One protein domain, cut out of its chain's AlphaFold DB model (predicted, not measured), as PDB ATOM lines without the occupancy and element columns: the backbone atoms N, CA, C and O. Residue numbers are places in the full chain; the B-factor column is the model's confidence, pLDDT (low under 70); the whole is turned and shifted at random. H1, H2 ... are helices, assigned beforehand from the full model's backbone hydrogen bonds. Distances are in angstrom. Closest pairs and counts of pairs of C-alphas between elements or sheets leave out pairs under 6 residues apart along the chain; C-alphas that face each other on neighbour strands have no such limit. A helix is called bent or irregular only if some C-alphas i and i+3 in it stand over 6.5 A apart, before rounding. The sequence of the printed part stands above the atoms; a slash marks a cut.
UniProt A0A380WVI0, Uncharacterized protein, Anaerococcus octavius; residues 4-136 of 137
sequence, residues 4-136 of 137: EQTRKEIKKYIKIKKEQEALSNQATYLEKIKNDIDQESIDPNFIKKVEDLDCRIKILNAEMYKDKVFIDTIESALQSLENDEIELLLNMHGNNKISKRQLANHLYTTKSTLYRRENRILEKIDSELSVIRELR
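AT A GLANCE: This is residues 4 to 136 of the 137 residues of an uncharacterized protein of Anaerococcus octavius (UniProt A0A380WVI0). A long helical hairpin, H1 and the arm H2a, reaches out from a smaller head, where H5 runs crosswise past the beginning of H1 like the bar of a T. H2b, H3 and H4 pack on H5 at different places along it, and residues 40 to 46 stick out at the hairpin's far tip. The printed part has 133 residues with five named helices, H1 to H5 in order along the chain, and no named strand; its class is all helix. It is loose, with a radius of gyration of the C-alphas of 20.1 A, and spans 61 by 41 by 21 A.

HOW THE PARTS SIT: H1, residues 4 to 36, is followed by H2, residues 44 to 78, assigned as one helix by its hydrogen bonds but bent: C-alphas 66 and 69 are 7.7 A apart. Its arms are H2a, residues 44 to 66, and H2b, residues 69 to 78, at a steep tilt of 65 degrees. H1 and H2a touch as a hairpin, opposite ways at a shallow tilt of 26 degrees; their closest C-alphas are those of Leu 23 and Ile 57, 6.7 A apart. With residues 10 to 13 alone, H1 only just touches H2b, with 3 pairs of C-alphas within 8 A, the closest those of Tyr 13 and Ile 71 at 6.4 A. H3, residues 83 to 94, touches H1 about perpendicular at 86 degrees, with closest C-alphas Ile 14 and Gly 94, 5.7 A apart. H4, residues 100 to 106, is apart from H1, H2a and H2b. H5, residues 111 to 134, touches H4 with residues 111 to 114 alone, closest at C-alphas Ala 104 and Lys 111, 5.6 A. Further along, H5 touches H3 at C-alphas Leu 89 and Glu 118, 6.6 A, H1 at Thr 6 and Asp 126, 6.0 A, and H2b at Ala 77 and Glu 128, 5.3 A, the closest C-alphas in each pair. The helix packing is mostly crossed, with 1 of 7 touching pairs at a shallow tilt. Every O i to N i+4 pair is within hydrogen-bond range in H1, H2b, H3, H4 and H5, and 18 of 19 in H2a.

IN THESE COORDINATES: H1 begins at C-alpha 4, (50.386, 81.494, -80.820), and is 48.4 A long. H2a is 34.0 A, H2b 14.3 A, H3 14.6 A and H4 9.7 A. H5, 34.7 A, ends at C-alpha 134, (52.999, 93.167, -97.028).

THE WHOLE: The C-alphas farthest apart, Glu 40 and Ser 112, are 62.6 A apart. The printed part has no cut and no long link. Mean pLDDT of the printed part is 86.2; residues 38 to 41 and 94 to 97 are under 70.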
ATOM      1  N   GLU A   4      51.101  82.771 -80.865       89.19
ATOM      2  CA  GLU A   4      50.386  81.494 -80.820       89.19
ATOM      3  C   GLU A   4      49.879  81.046 -82.202       89.19
ATOM      4  O   GLU A   4      49.865  79.849 -82.493       89.19
ATOM      5  N   GLN A   5      49.484  81.976 -83.075       88.38
ATOM      6  CA  GLN A   5      49.154  81.663 -84.467       88.38
ATOM      7  C   GLN A   5      50.412  81.280 -85.253       88.38
ATOM      8  O   GLN A   5      50.396  80.236 -85.903       88.38
ATOM      9  N   THR A   6      51.518  82.013 -85.101       89.31
ATOM     10  CA  THR A   6      52.818  81.671 -85.708       89.31
ATOM     11  C   THR A   6      53.248  80.257 -85.313       89.31
ATOM     12  O   THR A   6      53.590  79.429 -86.157       89.31
ATOM     13  N   ARG A   7      53.114  79.908 -84.027       90.50
ATOM     14  CA  ARG A   7      53.374  78.555 -83.516       90.50
ATOM     15  C   ARG A   7      52.501  77.490 -84.188       90.50
ATOM     16  O   ARG A   7      52.977  76.384 -84.450       90.50
ATOM     17  N   LYS A   8      51.217  77.770 -84.430       91.56
ATOM     18  CA  LYS A   8      50.305  76.838 -85.118       91.56
ATOM     19  C   LYS A   8      50.691  76.653 -86.584       91.56
ATOM     20  O   LYS A   8      50.695  75.513 -87.046       91.56
ATOM     21  N   GLU A   9      51.051  77.728 -87.278       91.38
ATOM     22  CA  GLU A   9      51.516  77.676 -88.668       91.38
ATOM     23  C   GLU A   9      52.810  76.857 -88.787       91.38
ATOM     24  O   GLU A   9      52.860  75.923 -89.585       91.38
ATOM     25  N   ILE A  10      53.798  77.079 -87.912       91.31
ATOM     26  CA  ILE A  10      55.035  76.282 -87.888       91.31
ATOM     27  C   ILE A  10      54.756  74.798 -87.623       91.31
ATOM     28  O   ILE A  10      55.294  73.930 -88.309       91.31
ATOM     29  N   LYS A  11      53.863  74.469 -86.681       90.81
ATOM     30  CA  LYS A  11      53.457  73.071 -86.452       90.81
ATOM     31  C   LYS A  11      52.790  72.449 -87.683       90.81
ATOM     32  O   LYS A  11      53.056  71.285 -87.979       90.81
ATOM     33  N   LYS A  12      51.936  73.200 -88.392       91.50
ATOM     34  CA  LYS A  12      51.314  72.750 -89.648       91.50
ATOM     35  C   LYS A  12      52.389  72.489 -90.707       91.50
ATOM     36  O   LYS A  12      52.399  71.407 -91.284       91.50
ATOM     37  N   TYR A  13      53.305  73.435 -90.909       91.50
ATOM     38  CA  TYR A  13      54.420  73.312 -91.850       91.50
ATOM     39  C   TYR A  13      55.247  72.051 -91.591       91.50
ATOM     40  O   TYR A  13      55.426  71.238 -92.493       91.50
ATOM     41  N   ILE A  14      55.676  71.814 -90.348       89.25
ATOM     42  CA  ILE A  14      56.513  70.644 -90.065       89.25
ATOM     43  C   ILE A  14      55.740  69.333 -90.262       89.25
ATOM     44  O   ILE A  14      56.301  68.355 -90.755       89.25
ATOM     45  N   LYS A  15      54.444  69.300 -89.921       89.00
ATOM     46  CA  LYS A  15      53.597  68.134 -90.207       89.00
ATOM     47  C   LYS A  15      53.565  67.828 -91.709       89.00
ATOM     48  O   LYS A  15      53.790  66.682 -92.085       89.00
ATOM     49  N   ILE A  16      53.368  68.851 -92.540       88.44
ATOM     50  CA  ILE A  16      53.387  68.721 -94.001       88.44
ATOM     51  C   ILE A  16      54.743  68.190 -94.477       88.44
ATOM     52  O   ILE A  16      54.777  67.208 -95.209       88.44
ATOM     53  N   LYS A  17      55.871  68.759 -94.029       87.50
ATOM     54  CA  LYS A  17      57.206  68.298 -94.463       87.50
ATOM     55  C   LYS A  17      57.457  66.823 -94.138       87.50
ATOM     56  O   LYS A  17      58.032  66.117 -94.958       87.50
ATOM     57  N   LYS A  18      56.978  66.329 -92.991       86.44
ATOM     58  CA  LYS A  18      57.066  64.897 -92.656       86.44
ATOM     59  C   LYS A  18      56.237  64.012 -93.573       86.44
ATOM     60  O   LYS A  18      56.671  62.921 -93.927       86.44
ATOM     61  N   GLU A  19      55.022  64.441 -93.897       88.12
ATOM     62  CA  GLU A  19      54.148  63.704 -94.809       88.12
ATOM     63  C   GLU A  19      54.766  63.662 -96.217       88.12
ATOM     64  O   GLU A  19      54.790  62.595 -96.827       88.12
ATOM     65  N   GLN A  20      55.383  64.762 -96.673       86.50
ATOM     66  CA  GLN A  20      56.136  64.809 -97.934       86.50
ATOM     67  C   GLN A  20      57.330  63.849 -97.923       86.50
ATOM     68  O   GLN A  20      57.521  63.095 -98.874       86.50
ATOM     69  N   GLU A  21      58.116  63.836 -96.843       87.81
ATOM     70  CA  GLU A  21      59.253  62.922 -96.691       87.81
ATOM     71  C   GLU A  21      58.801  61.453 -96.706       87.81
ATOM     72  O   GLU A  21      59.387  60.619 -97.397       87.81
ATOM     73  N   ALA A  22      57.718  61.125 -95.995       88.00
ATOM     74  CA  ALA A  22      57.164  59.776 -95.970       88.00
ATOM     75  C   ALA A  22      56.668  59.323 -97.353       88.00
ATOM     76  O   ALA A  22      56.975  58.203 -97.766       88.00
ATOM     77  N   LEU A  23      55.947  60.181 -98.084       87.31
ATOM     78  CA  LEU A  23      55.499  59.881 -99.447       87.31
ATOM     79  C   LEU A  23      56.671  59.751-100.419       87.31
ATOM     80  O   LEU A  23      56.671  58.843-101.247       87.31
ATOM     81  N   SER A  24      57.692  60.602-100.292       87.00
ATOM     82  CA  SER A  24      58.911  60.495-101.095       87.00
ATOM     83  C   SER A  24      59.611  59.158-100.851       87.00
ATOM     84  O   SER A  24      59.996  58.489-101.803       87.00
ATOM     85  N   ASN A  25      59.727  58.719 -99.595       87.00
ATOM     86  CA  ASN A  25      60.315  57.422 -99.259       87.00
ATOM     87  C   ASN A  25      59.491  56.249 -99.812       87.00
ATOM     88  O   ASN A  25      60.061  55.278-100.311       87.00
ATOM     89  N   GLN A  26      58.158  56.344 -99.757       86.31
ATOM     90  CA  GLN A  26      57.263  55.351-100.357       86.31
ATOM     91  C   GLN A  26      57.415  55.292-101.882       86.31
ATOM     92  O   GLN A  26      57.479  54.195-102.431       86.31
ATOM     93  N   ALA A  27      57.526  56.443-102.551       86.75
ATOM     94  CA  ALA A  27      57.752  56.521-103.993       86.75
ATOM     95  C   ALA A  27      59.081  55.858-104.386       86.75
ATOM     96  O   ALA A  27      59.096  54.969-105.235       86.75
ATOM     97  N   THR A  28      60.171  56.208-103.698       87.00
ATOM     98  CA  THR A  28      61.500  55.624-103.932       87.00
ATOM     99  C   THR A  28      61.507  54.111-103.708       87.00
ATOM    100  O   THR A  28      62.132  53.368-104.460       87.00
ATOM    101  N   TYR A  29      60.823  53.625-102.668       88.12
ATOM    102  CA  TYR A  29      60.730  52.189-102.402       88.12
ATOM    103  C   TYR A  29      59.929  51.453-103.484       88.12
ATOM    104  O   TYR A  29      60.327  50.373-103.919       88.12
ATOM    105  N   LEU A  30      58.835  52.052-103.958       87.31
ATOM    106  CA  LEU A  30      58.022  51.484-105.029       87.31
ATOM    107  C   LEU A  30      58.777  51.432-106.362       87.31
ATOM    108  O   LEU A  30      58.654  50.457-107.094       87.31
ATOM    109  N   GLU A  31      59.580  52.452-106.666       85.69
ATOM    110  CA  GLU A  31      60.436  52.478-107.853       85.69
ATOM    111  C   GLU A  31      61.498  51.373-107.812       85.69
ATOM    112  O   GLU A  31      61.682  50.670-108.803       85.69
ATOM    113  N   LYS A  32      62.124  51.137-106.651       86.94
ATOM    114  CA  LYS A  32      63.031  49.991-106.463       86.94
ATOM    115  C   LYS A  32      62.333  48.665-106.736       86.94
ATOM    116  O   LYS A  32      62.835  47.881-107.527       86.94
ATOM    117  N   ILE A  33      61.144  48.457-106.164       82.62
ATOM    118  CA  ILE A  33      60.345  47.251-106.429       82.62
ATOM    119  C   ILE A  33      60.086  47.089-107.931       82.62
ATOM    120  O   ILE A  33      60.282  46.004-108.460       82.62
ATOM    121  N   LYS A  34      59.673  48.154-108.630       81.75
ATOM    122  CA  LYS A  34      59.416  48.106-110.079       81.75
ATOM    123  C   LYS A  34      60.660  47.757-110.900       81.75
ATOM    124  O   LYS A  34      60.517  47.080-111.909       81.75
ATOM    125  N   ASN A  35      61.838  48.212-110.476       81.62
ATOM    126  CA  ASN A  35      63.106  47.954-111.159       81.62
ATOM    127  C   ASN A  35      63.676  46.558-110.859       81.62
ATOM    128  O   ASN A  35      64.312  45.970-111.726       81.62
ATOM    129  N   ASP A  36      63.444  46.035-109.652       78.75
ATOM    130  CA  ASP A  36      63.899  44.704-109.224       78.75
ATOM    131  C   ASP A  36      62.987  43.575-109.746       78.75
ATOM    132  O   ASP A  36      63.336  42.395-109.690       78.75
ATOM    133  N   ILE A  37      61.796  43.928-110.232       73.56
ATOM    134  CA  ILE A  37      60.827  43.009-110.824       73.56
ATOM    135  C   ILE A  37      61.241  42.647-112.255       73.56
ATOM    136  O   ILE A  37      61.237  43.489-113.151       73.56
ATOM    137  N   ASP A  38      61.489  41.359-112.484       65.56
ATOM    138  CA  ASP A  38      61.642  40.798-113.825       65.56
ATOM    139  C   ASP A  38      60.249  40.561-114.438       65.56
ATOM    140  O   ASP A  38      59.509  39.663-114.021       65.56
ATOM    141  N   GLN A  39      59.830  41.425-115.370       62.75
ATOM    142  CA  GLN A  39      58.428  41.528-115.817       62.75
ATOM    143  C   GLN A  39      57.887  40.267-116.517       62.75
ATOM    144  O   GLN A  39      56.673  40.113-116.633       62.75
ATOM    145  N   GLU A  40      58.752  39.351-116.956       59.91
ATOM    146  CA  GLU A  40      58.369  38.189-117.770       59.91
ATOM    147  C   GLU A  40      57.691  37.047-116.984       59.91
ATOM    148  O   GLU A  40      57.095  36.163-117.598       59.91
ATOM    149  N   SER A  41      57.731  37.046-115.643       65.12
ATOM    150  CA  SER A  41      57.258  35.906-114.824       65.12
ATOM    151  C   SER A  41      56.288  36.250-113.684       65.12
ATOM    152  O   SER A  41      55.907  35.372-112.904       65.12
ATOM    153  N   ILE A  42      55.857  37.508-113.572       72.69
ATOM    154  CA  ILE A  42      55.074  37.983-112.423       72.69
ATOM    155  C   ILE A  42      53.566  37.930-112.677       72.69
ATOM    156  O   ILE A  42      53.079  38.254-113.756       72.69
ATOM    157  N   ASP A  43      52.816  37.561-111.631       80.19
ATOM    158  CA  ASP A  43      51.351  37.600-111.602       80.19
ATOM    159  C   ASP A  43      50.824  38.995-112.020       80.19
ATOM    160  O   ASP A  43      51.095  39.987-111.329       80.19
ATOM    161  N   PRO A  44      50.013  39.094-113.091       81.50
ATOM    162  CA  PRO A  44      49.392  40.346-113.526       81.50
ATOM    163  C   PRO A  44      48.618  41.080-112.418       81.50
ATOM    164  O   PRO A  44      48.556  42.311-112.407       81.50
ATOM    165  N   ASN A  45      48.055  40.355-111.444       84.94
ATOM    166  CA  ASN A  45      47.369  40.965-110.303       84.94
ATOM    167  C   ASN A  45      48.329  41.691-109.356       84.94
ATOM    168  O   ASN A  45      47.939  42.664-108.709       84.94
ATOM    169  N   PHE A  46      49.568  41.215-109.238       83.19
ATOM    170  CA  PHE A  46      50.591  41.881-108.445       83.19
ATOM    171  C   PHE A  46      51.071  43.161-109.137       83.19
ATOM    172  O   PHE A  46      51.138  44.203-108.486       83.19
ATOM    173  N   ILE A  47      51.291  43.110-110.457       80.38
ATOM    174  CA  ILE A  47      51.637  44.286-111.276       80.38
ATOM    175  C   ILE A  47      50.574  45.378-111.105       80.38
ATOM    176  O   ILE A  47      50.897  46.502-110.722       80.38
ATOM    177  N   LYS A  48      49.292  45.022-111.254       84.44
ATOM    178  CA  LYS A  48      48.181  45.963-111.077       84.44
ATOM    179  C   LYS A  48      48.162  46.615-109.688       84.44
ATOM    180  O   LYS A  48      47.953  47.818-109.578       84.44
ATOM    181  N   LYS A  49      48.434  45.860-108.615       87.25
ATOM    182  CA  LYS A  49      48.514  46.420-107.248       87.25
ATOM    183  C   LYS A  49      49.648  47.436-107.100       87.25
ATOM    184  O   LYS A  49      49.475  48.441-106.414       87.25
ATOM    185  N   VAL A  50      50.801  47.176-107.713       85.12
ATOM    186  CA  VAL A  50      51.951  48.095-107.714       85.12
ATOM    187  C   VAL A  50      51.620  49.377-108.485       85.12
ATOM    188  O   VAL A  50      51.947  50.470-108.024       85.12
ATOM    189  N   GLU A  51      50.927  49.271-109.619       84.31
ATOM    190  CA  GLU A  51      50.452  50.423-110.398       84.31
ATOM    191  C   GLU A  51      49.386  51.243-109.659       84.31
ATOM    192  O   GLU A  51      49.476  52.472-109.621       84.31
ATOM    193  N   ASP A  52      48.422  50.587-109.007       88.25
ATOM    194  CA  ASP A  52      47.397  51.248-108.192       88.25
ATOM    195  C   ASP A  52      48.033  52.034-107.030       88.25
ATOM    196  O   ASP A  52      47.633  53.166-106.730       88.25
ATOM    197  N   LEU A  53      49.060  51.463-106.389       87.62
ATOM    198  CA  LEU A  53      49.832  52.139-105.342       87.62
ATOM    199  C   LEU A  53      50.603  53.347-105.886       87.62
ATOM    200  O   LEU A  53      50.580  54.406-105.259       87.62
ATOM    201  N   ASP A  54      51.236  53.223-107.053       86.00
ATOM    202  CA  ASP A  54      51.941  54.330-107.711       86.00
ATOM    203  C   ASP A  54      50.987  55.481-108.053       86.00
ATOM    204  O   ASP A  54      51.263  56.646-107.758       86.00
ATOM    205  N   CYS A  55      49.819  55.153-108.613       87.00
ATOM    206  CA  CYS A  55      48.768  56.120-108.911       87.00
ATOM    207  C   CYS A  55      48.322  56.859-107.640       87.00
ATOM    208  O   CYS A  55      48.248  58.090-107.618       87.00
ATOM    209  N   ARG A  56      48.114  56.129-106.538       88.94
ATOM    210  CA  ARG A  56      47.728  56.719-105.253       88.94
ATOM    211  C   ARG A  56      48.801  57.646-104.681       88.94
ATOM    212  O   ARG A  56      48.458  58.727-104.211       88.94
ATOM    213  N   ILE A  57      50.077  57.260-104.733       86.31
ATOM    214  CA  ILE A  57      51.191  58.110-104.276       86.31
ATOM    215  C   ILE A  57      51.255  59.399-105.103       86.31
ATOM    216  O   ILE A  57      51.396  60.482-104.538       86.31
ATOM    217  N   LYS A  58      51.087  59.311-106.429       85.88
ATOM    218  CA  LYS A  58      51.059  60.483-107.320       85.88
ATOM    219  C   LYS A  58      49.914  61.440-106.985       85.88
ATOM    220  O   LYS A  58      50.148  62.646-106.917       85.88
ATOM    221  N   ILE A  59      48.710  60.920-106.732       87.19
ATOM    222  CA  ILE A  59      47.552  61.729-106.315       87.19
ATOM    223  C   ILE A  59      47.841  62.434-104.986       87.19
ATOM    224  O   ILE A  59      47.674  63.648-104.896       87.19
ATOM    225  N   LEU A  60      48.331  61.701-103.983       85.06
ATOM    226  CA  LEU A  60      48.654  62.270-102.671       85.06
ATOM    227  C   LEU A  60      49.726  63.361-102.782       85.06
ATOM    228  O   LEU A  60      49.551  64.444-102.230       85.06
ATOM    229  N   ASN A  61      50.787  63.133-103.559       80.62
ATOM    230  CA  ASN A  61      51.804  64.152-103.823       80.62
ATOM    231  C   ASN A  61      51.198  65.409-104.464       80.62
ATOM    232  O   ASN A  61      51.477  66.518-104.015       80.62
ATOM    233  N   ALA A  62      50.336  65.255-105.476       83.06
ATOM    234  CA  ALA A  62      49.656  66.379-106.121       83.06
ATOM    235  C   ALA A  62      48.757  67.164-105.149       83.06
ATOM    236  O   ALA A  62      48.697  68.392-105.215       83.06
ATOM    237  N   GLU A  63      48.087  66.485-104.218       82.88
ATOM    238  CA  GLU A  63      47.304  67.143-103.171       82.88
ATOM    239  C   GLU A  63      48.182  67.949-102.212       82.88
ATOM    240  O   GLU A  63      47.817  69.071-101.869       82.88
ATOM    241  N   MET A  64      49.364  67.442-101.853       79.00
ATOM    242  CA  MET A  64      50.312  68.171-101.005       79.00
ATOM    243  C   MET A  64      50.866  69.437-101.669       79.00
ATOM    244  O   MET A  64      51.153  70.416-100.979       79.00
ATOM    245  N   TYR A  65      50.972  69.467-103.001       76.62
ATOM    246  CA  TYR A  65      51.367  70.677-103.734       76.62
ATOM    247  C   TYR A  65      50.347  71.820-103.615       76.62
ATOM    248  O   TYR A  65      50.700  72.969-103.882       76.62
ATOM    249  N   LYS A  66      49.110  71.564-103.165       81.94
ATOM    250  CA  LYS A  66      48.126  72.632-102.912       81.94
ATOM    251  C   LYS A  66      48.579  73.588-101.805       81.94
ATOM    252  O   LYS A  66      48.233  74.763-101.844       81.94
ATOM    253  N   ASP A  67      49.395  73.116-100.861       85.94
ATOM    254  CA  ASP A  67      49.975  73.946 -99.800       85.94
ATOM    255  C   ASP A  67      51.275  74.656-100.237       85.94
ATOM    256  O   ASP A  67      51.916  75.298 -99.407       85.94
ATOM    257  N   LYS A  68      51.680  74.596-101.517       86.12
ATOM    258  CA  LYS A  68      52.972  75.132-101.990       86.12
ATOM    259  C   LYS A  68      53.212  76.586-101.583       86.12
ATOM    260  O   LYS A  68      54.236  76.886-100.991       86.12
ATOM    261  N   VAL A  69      52.248  77.478-101.825       87.38
ATOM    262  CA  VAL A  69      52.394  78.900-101.458       87.38
ATOM    263  C   VAL A  69      52.616  79.061 -99.955       87.38
ATOM    264  O   VAL A  69      53.440  79.871 -99.540       87.38
ATOM    265  N   PHE A  70      51.910  78.284 -99.129       90.19
ATOM    266  CA  PHE A  70      52.089  78.294 -97.679       90.19
ATOM    267  C   PHE A  70      53.485  77.792 -97.284       90.19
ATOM    268  O   PHE A  70      54.164  78.458 -96.507       90.19
ATOM    269  N   ILE A  71      53.929  76.667 -97.851       90.88
ATOM    270  CA  ILE A  71      55.256  76.083 -97.613       90.88
ATOM    271  C   ILE A  71      56.354  77.080 -97.984       90.88
ATOM    272  O   ILE A  71      57.162  77.416 -97.126       90.88
ATOM    273  N   ASP A  72      56.324  77.618 -99.205       90.31
ATOM    274  CA  ASP A  72      57.333  78.549 -99.719       90.31
ATOM    275  C   ASP A  72      57.417  79.816 -98.847       90.31
ATOM    276  O   ASP A  72      58.494  80.362 -98.610       90.31
ATOM    277  N   THR A  73      56.276  80.279 -98.326       91.06
ATOM    278  CA  THR A  73      56.208  81.444 -97.428       91.06
ATOM    279  C   THR A  73      56.894  81.163 -96.091       91.06
ATOM    280  O   THR A  73      57.677  81.983 -95.617       91.06
ATOM    281  N   ILE A  74      56.628  80.000 -95.489       92.19
ATOM    282  CA  ILE A  74      57.272  79.597 -94.234       92.19
ATOM    283  C   ILE A  74      58.766  79.335 -94.455       92.19
ATOM    284  O   ILE A  74      59.573  79.785 -93.652       92.19
ATOM    285  N   GLU A  75      59.153  78.662 -95.541       92.12
ATOM    286  CA  GLU A  75      60.560  78.410 -95.877       92.12
ATOM    287  C   GLU A  75      61.335  79.716 -96.074       92.12
ATOM    288  O   GLU A  75      62.437  79.847 -95.546       92.12
ATOM    289  N   SER A  76      60.735  80.709 -96.734       91.81
ATOM    290  CA  SER A  76      61.324  82.048 -96.870       91.81
ATOM    291  C   SER A  76      61.537  82.713 -95.507       91.81
ATOM    292  O   SER A  76      62.614  83.236 -95.242       91.81
ATOM    293  N   ALA A  77      60.555  82.639 -94.602       91.88
ATOM    294  CA  ALA A  77      60.705  83.182 -93.251       91.88
ATOM    295  C   ALA A  77      61.792  82.446 -92.446       91.88
ATOM    296  O   ALA A  77      62.547  83.071 -91.704       91.88
ATOM    297  N   LEU A  78      61.918  81.124 -92.607       91.69
ATOM    298  CA  LEU A  78      62.945  80.322 -91.936       91.69
ATOM    299  C   LEU A  78      64.372  80.635 -92.412       91.69
ATOM    300  O   LEU A  78      65.299  80.438 -91.634       91.69
ATOM    301  N   GLN A  79      64.569  81.144 -93.634       91.00
ATOM    302  CA  GLN A  79      65.898  81.534 -94.140       91.00
ATOM    303  C   GLN A  79      66.539  82.689 -93.356       91.00
ATOM    304  O   GLN A  79      67.750  82.873 -93.430       91.00
ATOM    305  N   SER A  80      65.746  83.452 -92.597       89.31
ATOM    306  CA  SER A  80      66.240  84.517 -91.713       89.31
ATOM    307  C   SER A  80      66.876  84.002 -90.413       89.31
ATOM    308  O   SER A  80      67.494  84.773 -89.677       89.31
ATOM    309  N   LEU A  81      66.686  82.718 -90.099       93.06
ATOM    310  CA  LEU A  81      67.120  82.117 -88.846       93.06
ATOM    311  C   LEU A  81      68.521  81.527 -88.958       93.06
ATOM    312  O   LEU A  81      68.940  81.039 -90.008       93.06
ATOM    313  N   GLU A  82      69.220  81.498 -87.827       93.88
ATOM    314  CA  GLU A  82      70.466  80.748 -87.711       93.88
ATOM    315  C   GLU A  82      70.192  79.230 -87.713       93.88
ATOM    316  O   GLU A  82      69.113  78.758 -87.342       93.88
ATOM    317  N   ASN A  83      71.176  78.430 -88.134       90.12
ATOM    318  CA  ASN A  83      71.007  76.976 -88.259       90.12
ATOM    319  C   ASN A  83      70.637  76.299 -86.927       90.12
ATOM    320  O   ASN A  83      69.847  75.355 -86.915       90.12
ATOM    321  N   ASP A  84      71.179  76.780 -85.808       90.00
ATOM    322  CA  ASP A  84      70.877  76.276 -84.467       90.00
ATOM    323  C   ASP A  84      69.458  76.663 -84.007       90.00
ATOM    324  O   ASP A  84      68.796  75.894 -83.307       90.00
ATOM    325  N   GLU A  85      68.950  77.819 -84.440       92.38
ATOM    326  CA  GLU A  85      67.561  78.236 -84.232       92.38
ATOM    327  C   GLU A  85      66.591  77.335 -85.003       92.38
ATOM    328  O   GLU A  85      65.594  76.872 -84.436       92.38
ATOM    329  N   ILE A  86      66.904  77.023 -86.266       88.81
ATOM    330  CA  ILE A  86      66.130  76.077 -87.081       88.81
ATOM    331  C   ILE A  86      66.151  74.691 -86.432       88.81
ATOM    332  O   ILE A  86      65.098  74.078 -86.243       88.81
ATOM    333  N   GLU A  87      67.327  74.202 -86.035       88.44
ATOM    334  CA  GLU A  87      67.475  72.907 -85.374       88.44
ATOM    335  C   GLU A  87      66.684  72.849 -84.059       88.44
ATOM    336  O   GLU A  87      65.972  71.875 -83.793       88.44
ATOM    337  N   LEU A  88      66.737  73.903 -83.241       89.69
ATOM    338  CA  LEU A  88      65.956  73.990 -82.012       89.69
ATOM    339  C   LEU A  88      64.450  73.956 -82.305       89.69
ATOM    340  O   LEU A  88      63.715  73.223 -81.638       89.69
ATOM    341  N   LEU A  89      63.983  74.709 -83.302       89.12
ATOM    342  CA  LEU A  89      62.576  74.756 -83.704       89.12
ATOM    343  C   LEU A  89      62.083  73.378 -84.185       89.12
ATOM    344  O   LEU A  89      61.027  72.900 -83.751       89.12
ATOM    345  N   LEU A  90      62.877  72.702 -85.020       84.75
ATOM    346  CA  LEU A  90      62.607  71.347 -85.508       84.75
ATOM    347  C   LEU A  90      62.653  70.303 -84.386       84.75
ATOM    348  O   LEU A  90      61.866  69.361 -84.394       84.75
ATOM    349  N   ASN A  91      63.497  70.467 -83.374       86.19
ATOM    350  CA  ASN A  91      63.506  69.576 -82.214       86.19
ATOM    351  C   ASN A  91      62.325  69.832 -81.264       86.19
ATOM    352  O   ASN A  91      61.797  68.901 -80.654       86.19
ATOM    353  N   MET A  92      61.874  71.083 -81.153       86.12
ATOM    354  CA  MET A  92      60.760  71.482 -80.286       86.12
ATOM    355  C   MET A  92      59.381  71.126 -80.855       86.12
ATOM    356  O   MET A  92      58.447  70.862 -80.086       86.12
ATOM    357  N   HIS A  93      59.236  71.129 -82.183       83.88
ATOM    358  CA  HIS A  93      57.955  70.920 -82.872       83.88
ATOM    359  C   HIS A  93      57.968  69.789 -83.891       83.88
ATOM    360  O   HIS A  93      56.912  69.244 -84.214       83.88
ATOM    361  N   GLY A  94      59.146  69.482 -84.421       66.75
ATOM    362  CA  GLY A  94      59.316  68.639 -85.577       66.75
ATOM    363  C   GLY A  94      59.359  67.188 -85.211       66.75
ATOM    364  O   GLY A  94      58.325  66.547 -85.294       66.75
ATOM    365  N   ASN A  95      60.492  66.599 -84.874       60.25
ATOM    366  CA  ASN A  95      60.535  65.142 -84.889       60.25
ATOM    367  C   ASN A  95      61.624  64.582 -84.016       60.25
ATOM    368  O   ASN A  95      62.679  64.210 -84.502       60.25
ATOM    369  N   ASN A  96      61.337  64.440 -82.733       56.47
ATOM    370  CA  ASN A  96      62.156  63.572 -81.931       56.47
ATOM    371  C   ASN A  96      61.294  62.935 -80.852       56.47
ATOM    372  O   ASN A  96      60.488  63.601 -80.205       56.47
ATOM    373  N   LYS A  97      61.478  61.632 -80.623       64.75
ATOM    374  CA  LYS A  97      60.905  60.878 -79.484       64.75
ATOM    375  C   LYS A  97      61.434  61.387 -78.126       64.75
ATOM    376  O   LYS A  97      61.402  60.683 -77.123       64.75
ATOM    377  N   ILE A  98      61.976  62.598 -78.117       75.56
ATOM    378  CA  ILE A  98      62.715  63.247 -77.063       75.56
ATOM    379  C   ILE A  98      61.758  64.285 -76.483       75.56
ATOM    380  O   ILE A  98      61.353  65.243 -77.136       75.56
ATOM    381  N   SER A  99      61.346  64.078 -75.241       84.94
ATOM    382  CA  SER A  99      60.556  65.063 -74.510       84.94
ATOM    383  C   SER A  99      61.321  66.385 -74.395       84.94
ATOM    384  O   SER A  99      62.548  66.408 -74.332       84.94
ATOM    385  N   LYS A 100      60.603  67.502 -74.223       86.44
ATOM    386  CA  LYS A 100      61.228  68.817 -73.967       86.44
ATOM    387  C   LYS A 100      62.197  68.808 -72.778       86.44
ATOM    388  O   LYS A 100      63.108  69.621 -72.719       86.44
ATOM    389  N   ARG A 101      61.997  67.893 -71.818       85.69
ATOM    390  CA  ARG A 101      62.918  67.680 -70.693       85.69
ATOM    391  C   ARG A 101      64.220  67.028 -71.154       85.69
ATOM    392  O   ARG A 101      65.284  67.481 -70.763       85.69
ATOM    393  N   GLN A 102      64.136  65.987 -71.976       88.44
ATOM    394  CA  GLN A 102      65.317  65.330 -72.531       88.44
ATOM    395  C   GLN A 102      66.080  66.263 -73.482       88.44
ATOM    396  O   GLN A 102      67.301  66.301 -73.414       88.44
ATOM    397  N   LEU A 103      65.379  67.078 -74.278       89.25
ATOM    398  CA  LEU A 103      66.009  68.103 -75.114       89.25
ATOM    399  C   LEU A 103      66.737  69.154 -74.263       89.25
ATOM    400  O   LEU A 103      67.871  69.508 -74.560       89.25
ATOM    401  N   ALA A 104      66.119  69.611 -73.167       88.75
ATOM    402  CA  ALA A 104      66.751  70.561 -72.249       88.75
ATOM    403  C   ALA A 104      68.027  69.978 -71.633       88.75
ATOM    404  O   ALA A 104      69.057  70.641 -71.617       88.75
ATOM    405  N   ASN A 105      67.969  68.718 -71.195       88.94
ATOM    406  CA  ASN A 105      69.129  68.018 -70.651       88.94
ATOM    407  C   ASN A 105      70.243  67.858 -71.694       88.94
ATOM    408  O   ASN A 105      71.404  68.070 -71.367       88.94
ATOM    409  N   HIS A 106      69.893  67.500 -72.933       88.94
ATOM    410  CA  HIS A 106      70.857  67.340 -74.021       88.94
ATOM    411  C   HIS A 106      71.576  68.654 -74.353       88.94
ATOM    412  O   HIS A 106      72.778  68.661 -74.581       88.94
ATOM    413  N   LEU A 107      70.850  69.771 -74.302       89.25
ATOM    414  CA  LEU A 107      71.380  71.114 -74.535       89.25
ATOM    415  C   LEU A 107      71.944  71.774 -73.262       89.25
ATOM    416  O   LEU A 107      72.153  72.987 -73.249       89.25
ATOM    417  N   TYR A 108      72.140  71.008 -72.179       92.06
ATOM    418  CA  TYR A 108      72.633  71.489 -70.881       92.06
ATOM    419  C   TYR A 108      71.912  72.754 -70.387       92.06
ATOM    420  O   TYR A 108      72.510  73.702 -69.880       92.06
ATOM    421  N   THR A 109      70.592  72.785 -70.560       92.62
ATOM    422  CA  THR A 109      69.753  73.944 -70.265       92.62
ATOM    423  C   THR A 109      68.476  73.549 -69.523       92.62
ATOM    424  O   THR A 109      68.241  72.387 -69.193       92.62
ATOM    425  N   THR A 110      67.626  74.529 -69.225       92.75
ATOM    426  CA  THR A 110      66.342  74.306 -68.555       92.75
ATOM    427  C   THR A 110      65.183  74.379 -69.543       92.75
ATOM    428  O   THR A 110      65.240  75.042 -70.581       92.75
ATOM    429  N   LYS A 111      64.063  73.745 -69.181       90.81
ATOM    430  CA  LYS A 111      62.829  73.800 -69.977       90.81
ATOM    431  C   LYS A 111      62.345  75.242 -70.182       90.81
ATOM    432  O   LYS A 111      61.855  75.571 -71.256       90.81
ATOM    433  N   SER A 112      62.478  76.103 -69.170       92.56
ATOM    434  CA  SER A 112      62.091  77.515 -69.267       92.56
ATOM    435  C   SER A 112      62.987  78.288 -70.233       92.56
ATOM    436  O   SER A 112      62.478  79.089 -71.013       92.56
ATOM    437  N   THR A 113      64.294  78.016 -70.241       92.88
ATOM    438  CA  THR A 113      65.221  78.611 -71.212       92.88
ATOM    439  C   THR A 113      64.911  78.155 -72.635       92.88
ATOM    440  O   THR A 113      64.880  79.002 -73.526       92.88
ATOM    441  N   LEU A 114      64.586  76.873 -72.855       91.94
ATOM    442  CA  LEU A 114      64.139  76.398 -74.172       91.94
ATOM    443  C   LEU A 114      62.898  77.139 -74.662       91.94
ATOM    444  O   LEU A 114      62.884  77.603 -75.793       91.94
ATOM    445  N   TYR A 115      61.879  77.302 -73.816       91.00
ATOM    446  CA  TYR A 115      60.664  78.027 -74.198       91.00
ATOM    447  C   TYR A 115      60.910  79.507 -74.486       91.00
ATOM    448  O   TYR A 115      60.299  80.068 -75.389       91.00
ATOM    449  N   ARG A 116      61.807  80.155 -73.734       93.62
ATOM    450  CA  ARG A 116      62.197  81.542 -74.018       93.62
ATOM    451  C   ARG A 116      62.911  81.656 -75.361       93.62
ATOM    452  O   ARG A 116      62.644  82.602 -76.091       93.62
ATOM    453  N   ARG A 117      63.793  80.705 -75.686       93.06
ATOM    454  CA  ARG A 117      64.450  80.642 -77.000       93.06
ATOM    455  C   ARG A 117      63.436  80.376 -78.114       93.06
ATOM    456  O   ARG A 117      63.419  81.128 -79.075       93.06
ATOM    457  N   GLU A 118      62.540  79.401 -77.937       93.25
ATOM    458  CA  GLU A 118      61.434  79.119 -78.868       93.25
ATOM    459  C   GLU A 118      60.615  80.384 -79.146       93.25
ATOM    460  O   GLU A 118      60.402  80.727 -80.301       93.25
ATOM    461  N   ASN A 119      60.199  81.115 -78.107       94.06
ATOM    462  CA  ASN A 119      59.415  82.339 -78.285       94.06
ATOM    463  C   ASN A 119      60.162  83.405 -79.092       94.06
ATOM    464  O   ASN A 119      59.559  83.992 -79.979       94.06
ATOM    465  N   ARG A 120      61.458  83.619 -78.838       94.31
ATOM    466  CA  ARG A 120      62.260  84.581 -79.615       94.31
ATOM    467  C   ARG A 120      62.366  84.190 -81.087       94.31
ATOM    468  O   ARG A 120      62.269  85.046 -81.955       94.31
ATOM    469  N   ILE A 121      62.537  82.900 -81.365       94.75
ATOM    470  CA  ILE A 121      62.562  82.385 -82.738       94.75
ATOM    471  C   ILE A 121      61.197  82.605 -83.402       94.75
ATOM    472  O   ILE A 121      61.126  83.079 -84.530       94.75
ATOM    473  N   LEU A 122      60.100  82.321 -82.694       93.75
ATOM    474  CA  LEU A 122      58.747  82.558 -83.200       93.75
ATOM    475  C   LEU A 122      58.459  84.048 -83.440       93.75
ATOM    476  O   LEU A 122      57.763  84.367 -84.395       93.75
ATOM    477  N   GLU A 123      58.994  84.950 -82.616       94.12
ATOM    478  CA  GLU A 123      58.901  86.402 -82.821       94.12
ATOM    479  C   GLU A 123      59.636  86.841 -84.095       94.12
ATOM    480  O   GLU A 123      59.074  87.599 -84.883       94.12
ATOM    481  N   LYS A 124      60.848  86.320 -84.343       94.19
ATOM    482  CA  LYS A 124      61.579  86.561 -85.600       94.19
ATOM    483  C   LYS A 124      60.766  86.097 -86.809       94.19
ATOM    484  O   LYS A 124      60.548  86.869 -87.736       94.19
ATOM    485  N   ILE A 125      60.247  84.869 -86.763       93.38
ATOM    486  CA  ILE A 125      59.408  84.319 -87.835       93.38
ATOM    487  C   ILE A 125      58.147  85.171 -88.043       93.38
ATOM    488  O   ILE A 125      57.785  85.437 -89.183       93.38
ATOM    489  N   ASP A 126      57.457  85.597 -86.978       93.00
ATOM    490  CA  ASP A 126      56.249  86.429 -87.104       93.00
ATOM    491  C   ASP A 126      56.548  87.777 -87.772       93.00
ATOM    492  O   ASP A 126      55.759  88.241 -88.599       93.00
ATOM    493  N   SER A 127      57.703  88.371 -87.454       92.25
ATOM    494  CA  SER A 127      58.187  89.593 -88.097       92.25
ATOM    495  C   SER A 127      58.412  89.378 -89.595       92.25
ATOM    496  O   SER A 127      57.842  90.103 -90.407       92.25
ATOM    497  N   GLU A 128      59.157  88.338 -89.978       92.56
ATOM    498  CA  GLU A 128      59.424  88.028 -91.390       92.56
ATOM    499  C   GLU A 128      58.151  87.687 -92.170       92.56
ATOM    500  O   GLU A 128      57.944  88.153 -93.289       92.56
ATOM    501  N   LEU A 129      57.241  86.915 -91.570       90.25
ATOM    502  CA  LEU A 129      55.958  86.597 -92.194       90.25
ATOM    503  C   LEU A 129      55.100  87.838 -92.417       90.25
ATOM    504  O   LEU A 129      54.344  87.874 -93.386       90.25
ATOM    505  N   SER A 130      55.198  88.837 -91.539       88.88
ATOM    506  CA  SER A 130      54.487  90.104 -91.713       88.88
ATOM    507  C   SER A 130      55.041  90.868 -92.920       88.88
ATOM    508  O   SER A 130      54.266  91.238 -93.796       88.88
ATOM    509  N   VAL A 131      56.369  90.964 -93.051       87.62
ATOM    510  CA  VAL A 131      57.031  91.596 -94.209       87.62
ATOM    511  C   VAL A 131      56.686  90.882 -95.521       87.62
ATOM    512  O   VAL A 131      56.316  91.524 -96.502       87.62
ATOM    513  N   ILE A 132      56.755  89.547 -95.563       85.81
ATOM    514  CA  ILE A 132      56.434  88.778 -96.779       85.81
ATOM    515  C   ILE A 132      54.972  88.976 -97.200       85.81
ATOM    516  O   ILE A 132      54.674  88.969 -98.395       85.81
ATOM    517  N   ARG A 133      54.052  89.120 -96.237       81.56
ATOM    518  CA  ARG A 133      52.632  89.368 -96.519       81.56
ATOM    519  C   ARG A 133      52.422  90.767 -97.092       81.56
ATOM    520  O   ARG A 133      51.765  90.867 -98.118       81.56
ATOM    521  N   GLU A 134      53.044  91.790 -96.509       84.12
ATOM    522  CA  GLU A 134      52.999  93.167 -97.028       84.12
ATOM    523  C   GLU A 134      53.543  93.266 -98.461       84.12
ATOM    524  O   GLU A 134      52.968  93.957 -99.290       84.12
ATOM    525  N   LEU A 135      54.611  92.533 -98.795       82.81
ATOM    526  CA  LEU A 135      55.185  92.524-100.149       82.81
ATOM    527  C   LEU A 135      54.319  91.811-101.205       82.81
ATOM    528  O   LEU A 135      54.649  91.851-102.391       82.81
ATOM    529  N   ARG A 136      53.270  91.095-100.789       75.69
ATOM    530  CA  ARG A 136      52.359  90.360-101.680       75.69
ATOM    531  C   ARG A 136      51.005  91.049-101.870       75.69
ATOM    532  O   ARG A 136      50.241  90.577-102.714       75.69
TER     533      ARG A 136